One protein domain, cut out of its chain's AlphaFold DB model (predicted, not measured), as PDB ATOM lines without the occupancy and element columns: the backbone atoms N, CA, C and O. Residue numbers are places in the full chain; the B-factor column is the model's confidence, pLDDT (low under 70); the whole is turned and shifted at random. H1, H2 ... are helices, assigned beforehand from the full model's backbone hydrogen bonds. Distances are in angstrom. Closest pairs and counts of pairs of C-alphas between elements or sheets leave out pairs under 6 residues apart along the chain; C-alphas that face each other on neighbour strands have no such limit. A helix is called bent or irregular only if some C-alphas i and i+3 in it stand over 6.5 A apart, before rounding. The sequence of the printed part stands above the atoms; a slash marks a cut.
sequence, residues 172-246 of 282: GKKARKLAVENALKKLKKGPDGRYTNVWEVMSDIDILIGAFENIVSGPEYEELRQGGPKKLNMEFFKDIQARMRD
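What this domain is: This is residues 172 to 246 of the 282 residues of an uncharacterized protein of Gossypium laxum (UniProt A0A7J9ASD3). H3 crosses between H1 and H5, which pack on either side of its residues 205 to 210; at its far end residues 218 to 223, mostly H4, stick out, and opposite lie short H2 and the loop 186 to 197. You have 75 residues with five named helices, H1 to H5, and no named strand: all helix. It is only just loose, close to compact (radius of gyration of the C-alphas 13.9 A), spanning 43 by 31 by 22 A.

How they stand to each other: Start at H1, residues 172 to 185: it touches the hub H3, residues 205 to 217, closest at C-alphas 180 and 207, 5.9 A, a steep tilt of 53 degrees, opposite ways. H2, residues 198 to 202, is close to but not clearly touching H1 (C-alphas 183 and 201, 6.0 A). H4, residues 219 to 225, irregular (C-alphas 220 and 223 are 8.1 A apart), touches H3 only at the corner, closest at C-alphas 215 and 221, 5.8 A. H5, residues 234 to 245, touches H3, closest at C-alphas 205 and 237, 6.2 A, and is apart from H1. Each O i to N i+4 pair is within hydrogen-bond range in H1, H2, H3 and H5; H4 has 1 of 3, and 2 of 4 O i to N i+3.

Where its parts are: Find C-alpha 172 at (165.579, 116.163, 172.919); H1 runs 19.9 A from there. H3 spans 18.2 A; H5 spans 16.5 A to C-alpha 245 at (190.711, 126.285, 171.016).

The domain as a whole: The farthest C-alphas, Pro 191 and Gln 226, are 42.6 A apart. The printed part has no cut; the H1 to H2 link is long. Residues 172 and 215 to 232 have pLDDT under 70.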
ATOM      1  N   GLY A 172     164.142 115.960 173.125       69.56
ATOM      2  CA  GLY A 172     165.579 116.163 172.919       69.56
ATOM      3  C   GLY A 172     165.927 117.160 171.807       69.56
ATOM      4  O   GLY A 172     166.791 118.011 172.002       69.56
ATOM      5  N   LYS A 173     165.232 117.130 170.663       73.38
ATOM      6  CA  LYS A 173     165.407 118.124 169.590       73.38
ATOM      7  C   LYS A 173     164.957 119.524 170.031       73.38
ATOM      8  O   LYS A 173     165.624 120.501 169.705       73.38
ATOM      9  N   LYS A 174     163.883 119.632 170.825       76.69
ATOM     10  CA  LYS A 174     163.424 120.915 171.400       76.69
ATOM     11  C   LYS A 174     164.459 121.520 172.354       76.69
ATOM     12  O   LYS A 174     164.779 122.699 172.228       76.69
ATOM     13  N   ALA A 175     165.030 120.712 173.251       71.88
ATOM     14  CA  ALA A 175     166.088 121.155 174.162       71.88
ATOM     15  C   ALA A 175     167.339 121.646 173.410       71.88
ATOM     16  O   ALA A 175     167.931 122.657 173.778       71.88
ATOM     17  N   ARG A 176     167.700 120.981 172.308       70.94
ATOM     18  CA  ARG A 176     168.834 121.382 171.461       70.94
ATOM     19  C   ARG A 176     168.555 122.647 170.666       70.94
ATOM     20  O   ARG A 176     169.422 123.505 170.596       70.94
ATOM     21  N   LYS A 177     167.343 122.808 170.125       80.25
ATOM     22  CA  LYS A 177     166.934 124.056 169.468       80.25
ATOM     23  C   LYS A 177     167.025 125.235 170.437       80.25
ATOM     24  O   LYS A 177     167.600 126.258 170.093       80.25
ATOM     25  N   LEU A 178     166.559 125.049 171.671       80.56
ATOM     26  CA  LEU A 178     166.675 126.050 172.730       80.56
ATOM     27  C   LEU A 178     168.146 126.359 173.066       80.56
ATOM     28  O   LEU A 178     168.502 127.519 173.255       80.56
ATOM     29  N   ALA A 179     169.018 125.348 173.096       77.06
ATOM     30  CA  ALA A 179     170.453 125.544 173.303       77.06
ATOM     31  C   ALA A 179     171.114 126.318 172.148       77.06
ATOM     32  O   ALA A 179     171.879 127.249 172.395       77.06
ATOM     33  N   VAL A 180     170.761 126.004 170.897       81.19
ATOM     34  CA  VAL A 180     171.222 126.736 169.706       81.19
ATOM     35  C   VAL A 180     170.729 128.180 169.741       81.19
ATOM     36  O   VAL A 180     171.518 129.097 169.544       81.19
ATOM     37  N   GLU A 181     169.459 128.414 170.064       83.69
ATOM     38  CA  GLU A 181     168.906 129.764 170.228       83.69
ATOM     39  C   GLU A 181     169.622 130.543 171.338       83.69
ATOM     40  O   GLU A 181     169.936 131.721 171.172       83.69
ATOM     41  N   ASN A 182     169.933 129.891 172.458       84.12
ATOM     42  CA  ASN A 182     170.703 130.502 173.536       84.12
ATOM     43  C   ASN A 182     172.132 130.833 173.101       84.12
ATOM     44  O   ASN A 182     172.635 131.897 173.446       84.12
ATOM     45  N   ALA A 183     172.779 129.970 172.322       76.44
ATOM     46  CA  ALA A 183     174.118 130.213 171.807       76.44
ATOM     47  C   ALA A 183     174.140 131.315 170.729       76.44
ATOM     48  O   ALA A 183     175.020 132.173 170.746       76.44
ATOM     49  N   LEU A 184     173.114 131.401 169.877       79.00
ATOM     50  CA  LEU A 184     172.934 132.518 168.943       79.00
ATOM     51  C   LEU A 184     172.714 133.847 169.674       79.00
ATOM     52  O   LEU A 184     173.217 134.877 169.233       79.00
ATOM     53  N   LYS A 185     172.036 133.838 170.827       84.50
ATOM     54  CA  LYS A 185     171.923 135.025 171.692       84.50
ATOM     55  C   LYS A 185     173.259 135.438 172.321       84.50
ATOM     56  O   LYS A 185     173.427 136.614 172.634       84.50
ATOM     57  N   LYS A 186     174.224 134.521 172.486       82.56
ATOM     58  CA  LYS A 186     175.587 134.853 172.953       82.56
ATOM     59  C   LYS A 186     176.425 135.564 171.883       82.56
ATOM     60  O   LYS A 186     177.469 136.131 172.217       82.56
ATOM     61  N   LEU A 187     175.995 135.558 170.618       82.25
ATOM     62  CA  LEU A 187     176.690 136.269 169.550       82.25
ATOM     63  C   LEU A 187     176.611 137.781 169.777       82.25
ATOM     64  O   LEU A 187     175.562 138.411 169.641       82.25
ATOM     65  N   LYS A 188     177.760 138.383 170.075       84.44
ATOM     66  CA  LYS A 188     177.894 139.834 170.193       84.44
ATOM     67  C   LYS A 188     178.165 140.431 168.818       84.44
ATOM     68  O   LYS A 188     179.093 140.009 168.124       84.44
ATOM     69  N   LYS A 189     177.357 141.418 168.435       87.75
ATOM     70  CA  LYS A 189     177.631 142.270 167.275       87.75
ATOM     71  C   LYS A 189     178.593 143.373 167.710       87.75
ATOM     72  O   LYS A 189     178.355 144.030 168.720       87.75
ATOM     73  N   GLY A 190     179.691 143.525 166.981       84.81
ATOM     74  CA  GLY A 190     180.603 144.650 167.137       84.81
ATOM     75  C   GLY A 190     180.002 145.951 166.587       84.81
ATOM     76  O   GLY A 190     178.945 145.913 165.950       84.81
ATOM     77  N   PRO A 191     180.682 147.092 166.789       82.50
ATOM     78  CA  PRO A 191     180.246 148.394 166.273       82.50
ATOM     79  C   PRO A 191     180.106 148.411 164.741       82.50
ATOM     80  O   PRO A 191     179.241 149.102 164.215       82.50
ATOM     81  N   ASP A 192     180.864 147.566 164.038       77.50
ATOM     82  CA  ASP A 192     180.802 147.401 162.578       77.50
ATOM     83  C   ASP A 192     179.639 146.500 162.104       77.50
ATOM     84  O   ASP A 192     179.575 146.113 160.937       77.50
ATOM     85  N   GLY A 193     178.764 146.051 163.013       79.69
ATOM     86  CA  GLY A 193     177.665 145.119 162.724       79.69
ATOM     87  C   GLY A 193     178.090 143.661 162.498       79.69
ATOM     88  O   GLY A 193     177.234 142.776 162.421       79.69
ATOM     89  N   ARG A 194     179.397 143.378 162.437       81.50
ATOM     90  CA  ARG A 194     179.960 142.022 162.322       81.50
ATOM     91  C   ARG A 194     179.983 141.319 163.674       81.50
ATOM     92  O   ARG A 194     180.207 141.942 164.709       81.50
ATOM     93  N   TYR A 195     179.792 140.005 163.669       81.12
ATOM     94  CA  TYR A 195     179.929 139.203 164.879       81.12
ATOM     95  C   TYR A 195     181.406 139.052 165.246       81.12
ATOM     96  O   TYR A 195     182.192 138.514 164.470       81.12
ATOM     97  N   THR A 196     181.779 139.523 166.432       79.31
ATOM     98  CA  THR A 196     183.151 139.398 166.949       79.31
ATOM     99  C   THR A 196     183.374 138.051 167.624       79.31
ATOM    100  O   THR A 196     184.487 137.537 167.623       79.31
ATOM    101  N   ASN A 197     182.298 137.454 168.148       80.81
ATOM    102  CA  ASN A 197     182.355 136.250 168.968       80.81
ATOM    103  C   ASN A 197     181.873 134.970 168.267       80.81
ATOM    104  O   ASN A 197     181.288 134.079 168.881       80.81
ATOM    105  N   VAL A 198     182.053 134.887 166.950       80.75
ATOM    106  CA  VAL A 198     181.613 133.703 166.193       80.75
ATOM    107  C   VAL A 198     182.336 132.454 166.687       80.75
ATOM    108  O   VAL A 198     181.745 131.387 166.761       80.75
ATOM    109  N   TRP A 199     183.605 132.592 167.057       76.56
ATOM    110  CA  TRP A 199     184.449 131.449 167.363       76.56
ATOM    111  C   TRP A 199     184.142 130.797 168.715       76.56
ATOM    112  O   TRP A 199     184.085 129.572 168.781       76.56
ATOM    113  N   GLU A 200     183.849 131.573 169.768       78.25
ATOM    114  CA  GLU A 200     183.428 130.978 171.047       78.25
ATOM    115  C   GLU A 200     182.079 130.273 170.885       78.25
ATOM    116  O   GLU A 200     181.914 129.153 171.359       78.25
ATOM    117  N   VAL A 201     181.152 130.873 170.131       81.94
ATOM    118  CA  VAL A 201     179.830 130.287 169.873       81.94
ATOM    119  C   VAL A 201     179.930 129.029 169.004       81.94
ATOM    120  O   VAL A 201     179.300 128.028 169.314       81.94
ATOM    121  N   MET A 202     180.771 129.009 167.970       78.19
ATOM    122  CA  MET A 202     181.002 127.800 167.160       78.19
ATOM    123  C   MET A 202     181.700 126.677 167.941       78.19
ATOM    124  O   MET A 202     181.552 125.509 167.587       78.19
ATOM    125  N   SER A 203     182.456 127.016 168.990       79.12
ATOM    126  CA  SER A 203     183.109 126.042 169.871       79.12
ATOM    127  C   SER A 203     182.181 125.451 170.941       79.12
ATOM    128  O   SER A 203     182.560 124.478 171.596       79.12
ATOM    129  N   ASP A 204     180.980 126.015 171.131       82.62
ATOM    130  CA  ASP A 204     180.003 125.486 172.083       82.62
ATOM    131  C   ASP A 204     179.555 124.079 171.648       82.62
ATOM    132  O   ASP A 204     179.134 123.836 170.512       82.62
ATOM    133  N   ILE A 205     179.614 123.140 172.594       79.50
ATOM    134  CA  ILE A 205     179.326 121.716 172.372       79.50
ATOM    135  C   ILE A 205     177.918 121.508 171.795       79.50
ATOM    136  O   ILE A 205     177.729 120.670 170.916       79.50
ATOM    137  N   ASP A 206     176.938 122.294 172.239       79.88
ATOM    138  CA  ASP A 206     175.547 122.158 171.801       79.88
ATOM    139  C   ASP A 206     175.358 122.499 170.313       79.88
ATOM    140  O   ASP A 206     174.565 121.851 169.624       79.88
ATOM    141  N   ILE A 207     176.122 123.465 169.788       80.31
ATOM    142  CA  ILE A 207     176.108 123.814 168.359       80.31
ATOM    143  C   ILE A 207     176.806 122.728 167.540       80.31
ATOM    144  O   ILE A 207     176.292 122.332 166.492       80.31
ATOM    145  N   LEU A 208     177.933 122.199 168.027       81.00
ATOM    146  CA  LEU A 208     178.641 121.101 167.363       81.00
ATOM    147  C   LEU A 208     177.777 119.835 167.279       81.00
ATOM    148  O   LEU A 208     177.749 119.176 166.239       81.00
ATOM    149  N   ILE A 209     177.032 119.524 168.342       79.25
ATOM    150  CA  ILE A 209     176.072 118.416 168.367       79.25
ATOM    151  C   ILE A 209     174.942 118.665 167.362       79.25
ATOM    152  O   ILE A 209     174.634 117.773 166.575       79.25
ATOM    153  N   GLY A 210     174.354 119.866 167.339       77.81
ATOM    154  CA  GLY A 210     173.289 120.207 166.390       77.81
ATOM    155  C   GLY A 210     173.733 120.106 164.925       77.81
ATOM    156  O   GLY A 210     173.036 119.515 164.102       77.81
ATOM    157  N   ALA A 211     174.927 120.612 164.603       77.69
ATOM    158  CA  ALA A 211     175.505 120.498 163.267       77.69
ATOM    159  C   ALA A 211     175.778 119.035 162.883       77.69
ATOM    160  O   ALA A 211     175.464 118.617 161.768       77.69
ATOM    161  N   PHE A 212     176.309 118.236 163.813       73.88
ATOM    162  CA  PHE A 212     176.575 116.818 163.586       73.88
ATOM    163  C   PHE A 212     175.294 116.025 163.306       73.88
ATOM    164  O   PHE A 212     175.273 115.187 162.409       73.88
ATOM    165  N   GLU A 213     174.204 116.299 164.018       71.06
ATOM    166  CA  GLU A 213     172.923 115.634 163.764       71.06
ATOM    167  C   GLU A 213     172.329 115.998 162.405       71.06
ATOM    168  O   GLU A 213     171.810 115.117 161.721       71.06
ATOM    169  N   ASN A 214     172.469 117.253 161.971       73.31
ATOM    170  CA  ASN A 214     172.077 117.668 160.624       73.31
ATOM    171  C   ASN A 214     172.927 116.977 159.549       73.31
ATOM    172  O   ASN A 214     172.395 116.577 158.521       73.31
ATOM    173  N   ILE A 215     174.224 116.773 159.799       67.38
ATOM    174  CA  ILE A 215     175.123 116.021 158.909       67.38
ATOM    175  C   ILE A 215     174.762 114.527 158.884       67.38
ATOM    176  O   ILE A 215     174.787 113.906 157.825       67.38
ATOM    177  N   VAL A 216     174.401 113.933 160.026       62.97
ATOM    178  CA  VAL A 216     173.969 112.526 160.110       62.97
ATOM    179  C   VAL A 216     172.594 112.314 159.471       62.97
ATOM    180  O   VAL A 216     172.344 111.241 158.920       62.97
ATOM    181  N   SER A 217     171.711 113.311 159.557       61.44
ATOM    182  CA  SER A 217     170.352 113.270 159.011       61.44
ATOM    183  C   SER A 217     170.261 113.740 157.554       61.44
ATOM    184  O   SER A 217     169.273 113.425 156.894       61.44
ATOM    185  N   GLY A 218     171.231 114.511 157.062       59.78
ATOM    186  CA  GLY A 218     171.205 115.142 155.743       59.78
ATOM    187  C   GLY A 218     171.834 114.277 154.639       59.78
ATOM    188  O   GLY A 218     172.882 113.672 154.865       59.78
ATOM    189  N   PRO A 219     171.252 114.242 153.424       55.19
ATOM    190  CA  PRO A 219     171.782 113.463 152.297       55.19
ATOM    191  C   PRO A 219     173.044 114.076 151.660       55.19
ATOM    192  O   PRO A 219     173.764 113.399 150.933       55.19
ATOM    193  N   GLU A 220     173.344 115.350 151.926       56.94
ATOM    194  CA  GLU A 220     174.436 116.090 151.269       56.94
ATOM    195  C   GLU A 220     175.840 115.701 151.765       56.94
ATOM    196  O   GLU A 220     176.830 115.956 151.084       56.94
ATOM    197  N   TYR A 221     175.938 115.044 152.927       49.28
ATOM    198  CA  TYR A 221     177.208 114.745 153.603       49.28
ATOM    199  C   TYR A 221     177.469 113.244 153.784       49.28
ATOM    200  O   TYR A 221     178.238 112.836 154.660       49.28
ATOM    201  N   GLU A 222     176.873 112.398 152.942       56.81
ATOM    202  CA  GLU A 222     177.102 110.945 152.961       56.81
ATOM    203  C   GLU A 222     178.590 110.570 152.850       56.81
ATOM    204  O   GLU A 222     179.027 109.572 153.424       56.81
ATOM    205  N   GLU A 223     179.392 111.407 152.189       61.09
ATOM    206  CA  GLU A 223     180.844 111.246 152.077       61.09
ATOM    207  C   GLU A 223     181.563 111.449 153.427       61.09
ATOM    208  O   GLU A 223     182.475 110.693 153.764       61.09
ATOM    209  N   LEU A 224     181.104 112.393 154.260       55.88
ATOM    210  CA  LEU A 224     181.627 112.612 155.619       55.88
ATOM    211  C   LEU A 224     181.157 111.526 156.603       55.88
ATOM    212  O   LEU A 224     181.794 111.287 157.633       55.88
ATOM    213  N   ARG A 225     180.068 110.818 156.272       58.12
ATOM    214  CA  ARG A 225     179.492 109.737 157.087       58.12
ATOM    215  C   ARG A 225     180.357 108.476 157.115       58.12
ATOM    216  O   ARG A 225     180.252 107.691 158.057       58.12
ATOM    217  N   GLN A 226     181.200 108.262 156.103       59.84
ATOM    218  CA  GLN A 226     182.012 107.044 155.996       59.84
ATOM    219  C   GLN A 226     183.192 107.014 156.982       59.84
ATOM    220  O   GLN A 226     183.652 105.927 157.325       59.84
ATOM    221  N   GLY A 227     183.645 108.173 157.481       56.81
ATOM    222  CA  GLY A 227     184.811 108.279 158.372       56.81
ATOM    223  C   GLY A 227     184.523 108.672 159.827       56.81
ATOM    224  O   GLY A 227     185.432 108.616 160.651       56.81
ATOM    225  N   GLY A 228     183.293 109.084 160.160       59.44
ATOM    226  CA  GLY A 228     182.947 109.635 161.477       59.44
ATOM    227  C   GLY A 228     182.259 108.652 162.439       59.44
ATOM    228  O   GLY A 228     181.617 107.689 162.003       59.44
ATOM    229  N   PRO A 229     182.332 108.887 163.765       59.84
ATOM    230  CA  PRO A 229     181.603 108.088 164.748       59.84
ATOM    231  C   PRO A 229     180.091 108.250 164.552       59.84
ATOM    232  O   PRO A 229     179.552 109.329 164.730       59.84
ATOM    233  N   LYS A 230     179.370 107.168 164.232       63.69
ATOM    234  CA  LYS A 230     177.912 107.188 163.960       63.69
ATOM    235  C   LYS A 230     177.030 107.493 165.186       63.69
ATOM    236  O   LYS A 230     175.815 107.599 165.047       63.69
ATOM    237  N   LYS A 231     177.618 107.581 166.383       65.56
ATOM    238  CA  LYS A 231     176.940 107.871 167.655       65.56
ATOM    239  C   LYS A 231     177.518 109.154 168.246       65.56
ATOM    240  O   LYS A 231     178.724 109.367 168.156       65.56
ATOM    241  N   LEU A 232     176.672 109.962 168.889       65.75
ATOM    242  CA  LEU A 232     177.111 111.123 169.666       65.75
ATOM    243  C   LEU A 232     178.057 110.657 170.779       65.75
ATOM    244  O   LEU A 232     177.614 110.039 171.745       65.75
ATOM    245  N   ASN A 233     179.352 110.939 170.642       72.31
ATOM    246  CA  ASN A 233     180.316 110.754 171.719       72.31
ATOM    247  C   ASN A 233     180.687 112.129 172.288       72.31
ATOM    248  O   ASN A 233     181.281 112.951 171.594       72.31
ATOM    249  N   MET A 234     180.346 112.385 173.551       75.00
ATOM    250  CA  MET A 234     180.648 113.658 174.218       75.00
ATOM    251  C   MET A 234     182.156 113.923 174.322       75.00
ATOM    252  O   MET A 234     182.577 115.076 174.314       75.00
ATOM    253  N   GLU A 235     182.975 112.875 174.397       80.69
ATOM    254  CA  GLU A 235     184.438 112.988 174.450       80.69
ATOM    255  C   GLU A 235     185.010 113.510 173.131       80.69
ATOM    256  O   GLU A 235     185.918 114.334 173.132       80.69
ATOM    257  N   PHE A 236     184.414 113.106 172.007       78.25
ATOM    258  CA  PHE A 236     184.795 113.581 170.680       78.25
ATOM    259  C   PHE A 236     184.533 115.082 170.517       78.25
ATOM    260  O   PHE A 236     185.386 115.805 170.011       78.25
ATOM    261  N   PHE A 237     183.392 115.580 171.000       79.25
ATOM    262  CA  PHE A 237     183.095 117.014 170.954       79.25
ATOM    263  C   PHE A 237     183.989 117.834 171.887       79.25
ATOM    264  O   PHE A 237     184.372 118.943 171.528       79.25
ATOM    265  N   LYS A 238     184.383 117.281 173.041       86.25
ATOM    266  CA  LYS A 238     185.380 117.910 173.923       86.25
ATOM    267  C   LYS A 238     186.768 117.966 173.277       86.25
ATOM    268  O   LYS A 238     187.431 118.991 173.388       86.25
ATOM    269  N   ASP A 239     187.186 116.909 172.577       82.56
ATOM    270  CA  ASP A 239     188.446 116.890 171.817       82.56
ATOM    271  C   ASP A 239     188.409 117.897 170.655       82.56
ATOM    272  O   ASP A 239     189.329 118.690 170.488       82.56
ATOM    273  N   ILE A 240     187.303 117.976 169.904       78.75
ATOM    274  CA  ILE A 240     187.121 119.013 168.873       78.75
ATOM    275  C   ILE A 240     187.164 120.410 169.480       78.75
ATOM    276  O   ILE A 240     187.793 121.292 168.908       78.75
ATOM    277  N   GLN A 241     186.505 120.626 170.617       80.44
ATOM    278  CA  GLN A 241     186.524 121.917 171.290       80.44
ATOM    279  C   GLN A 241     187.949 122.292 171.714       80.44
ATOM    280  O   GLN A 241     188.339 123.442 171.531       80.44
ATOM    281  N   ALA A 242     188.735 121.338 172.225       80.69
ATOM    282  CA  ALA A 242     190.144 121.549 172.549       80.69
ATOM    283  C   ALA A 242     190.960 121.907 171.297       80.69
ATOM    284  O   ALA A 242     191.604 122.950 171.276       80.69
ATOM    285  N   ARG A 243     190.819 121.132 170.215       78.12
ATOM    286  CA  ARG A 243     191.506 121.378 168.935       78.12
ATOM    287  C   ARG A 243     191.114 122.693 168.279       78.12
ATOM    288  O   ARG A 243     191.958 123.350 167.691       78.12
ATOM    289  N   MET A 244     189.839 123.069 168.356       72.94
ATOM    290  CA  MET A 244     189.369 124.385 167.939       72.94
ATOM    291  C   MET A 244     190.087 125.439 168.768       72.94
ATOM    292  O   MET A 244     190.709 126.308 168.189       72.94
ATOM    293  N   ARG A 245     190.093 125.314 170.101       78.44
ATOM    294  CA  ARG A 245     190.711 126.285 171.016       78.44
ATOM    295  C   ARG A 245     192.230 126.417 170.856       78.44
ATOM    296  O   ARG A 245     192.782 127.445 171.248       78.44
ATOM    297  N   ASP A 246     192.883 125.415 170.275       79.12
ATOM    298  CA  ASP A 246     194.316 125.407 170.018       79.12
ATOM    299  C   ASP A 246     194.688 126.341 168.846       79.12
ATOM    300  O   ASP A 246     194.388 126.048 167.687       79.12
TER     301      ASP A 246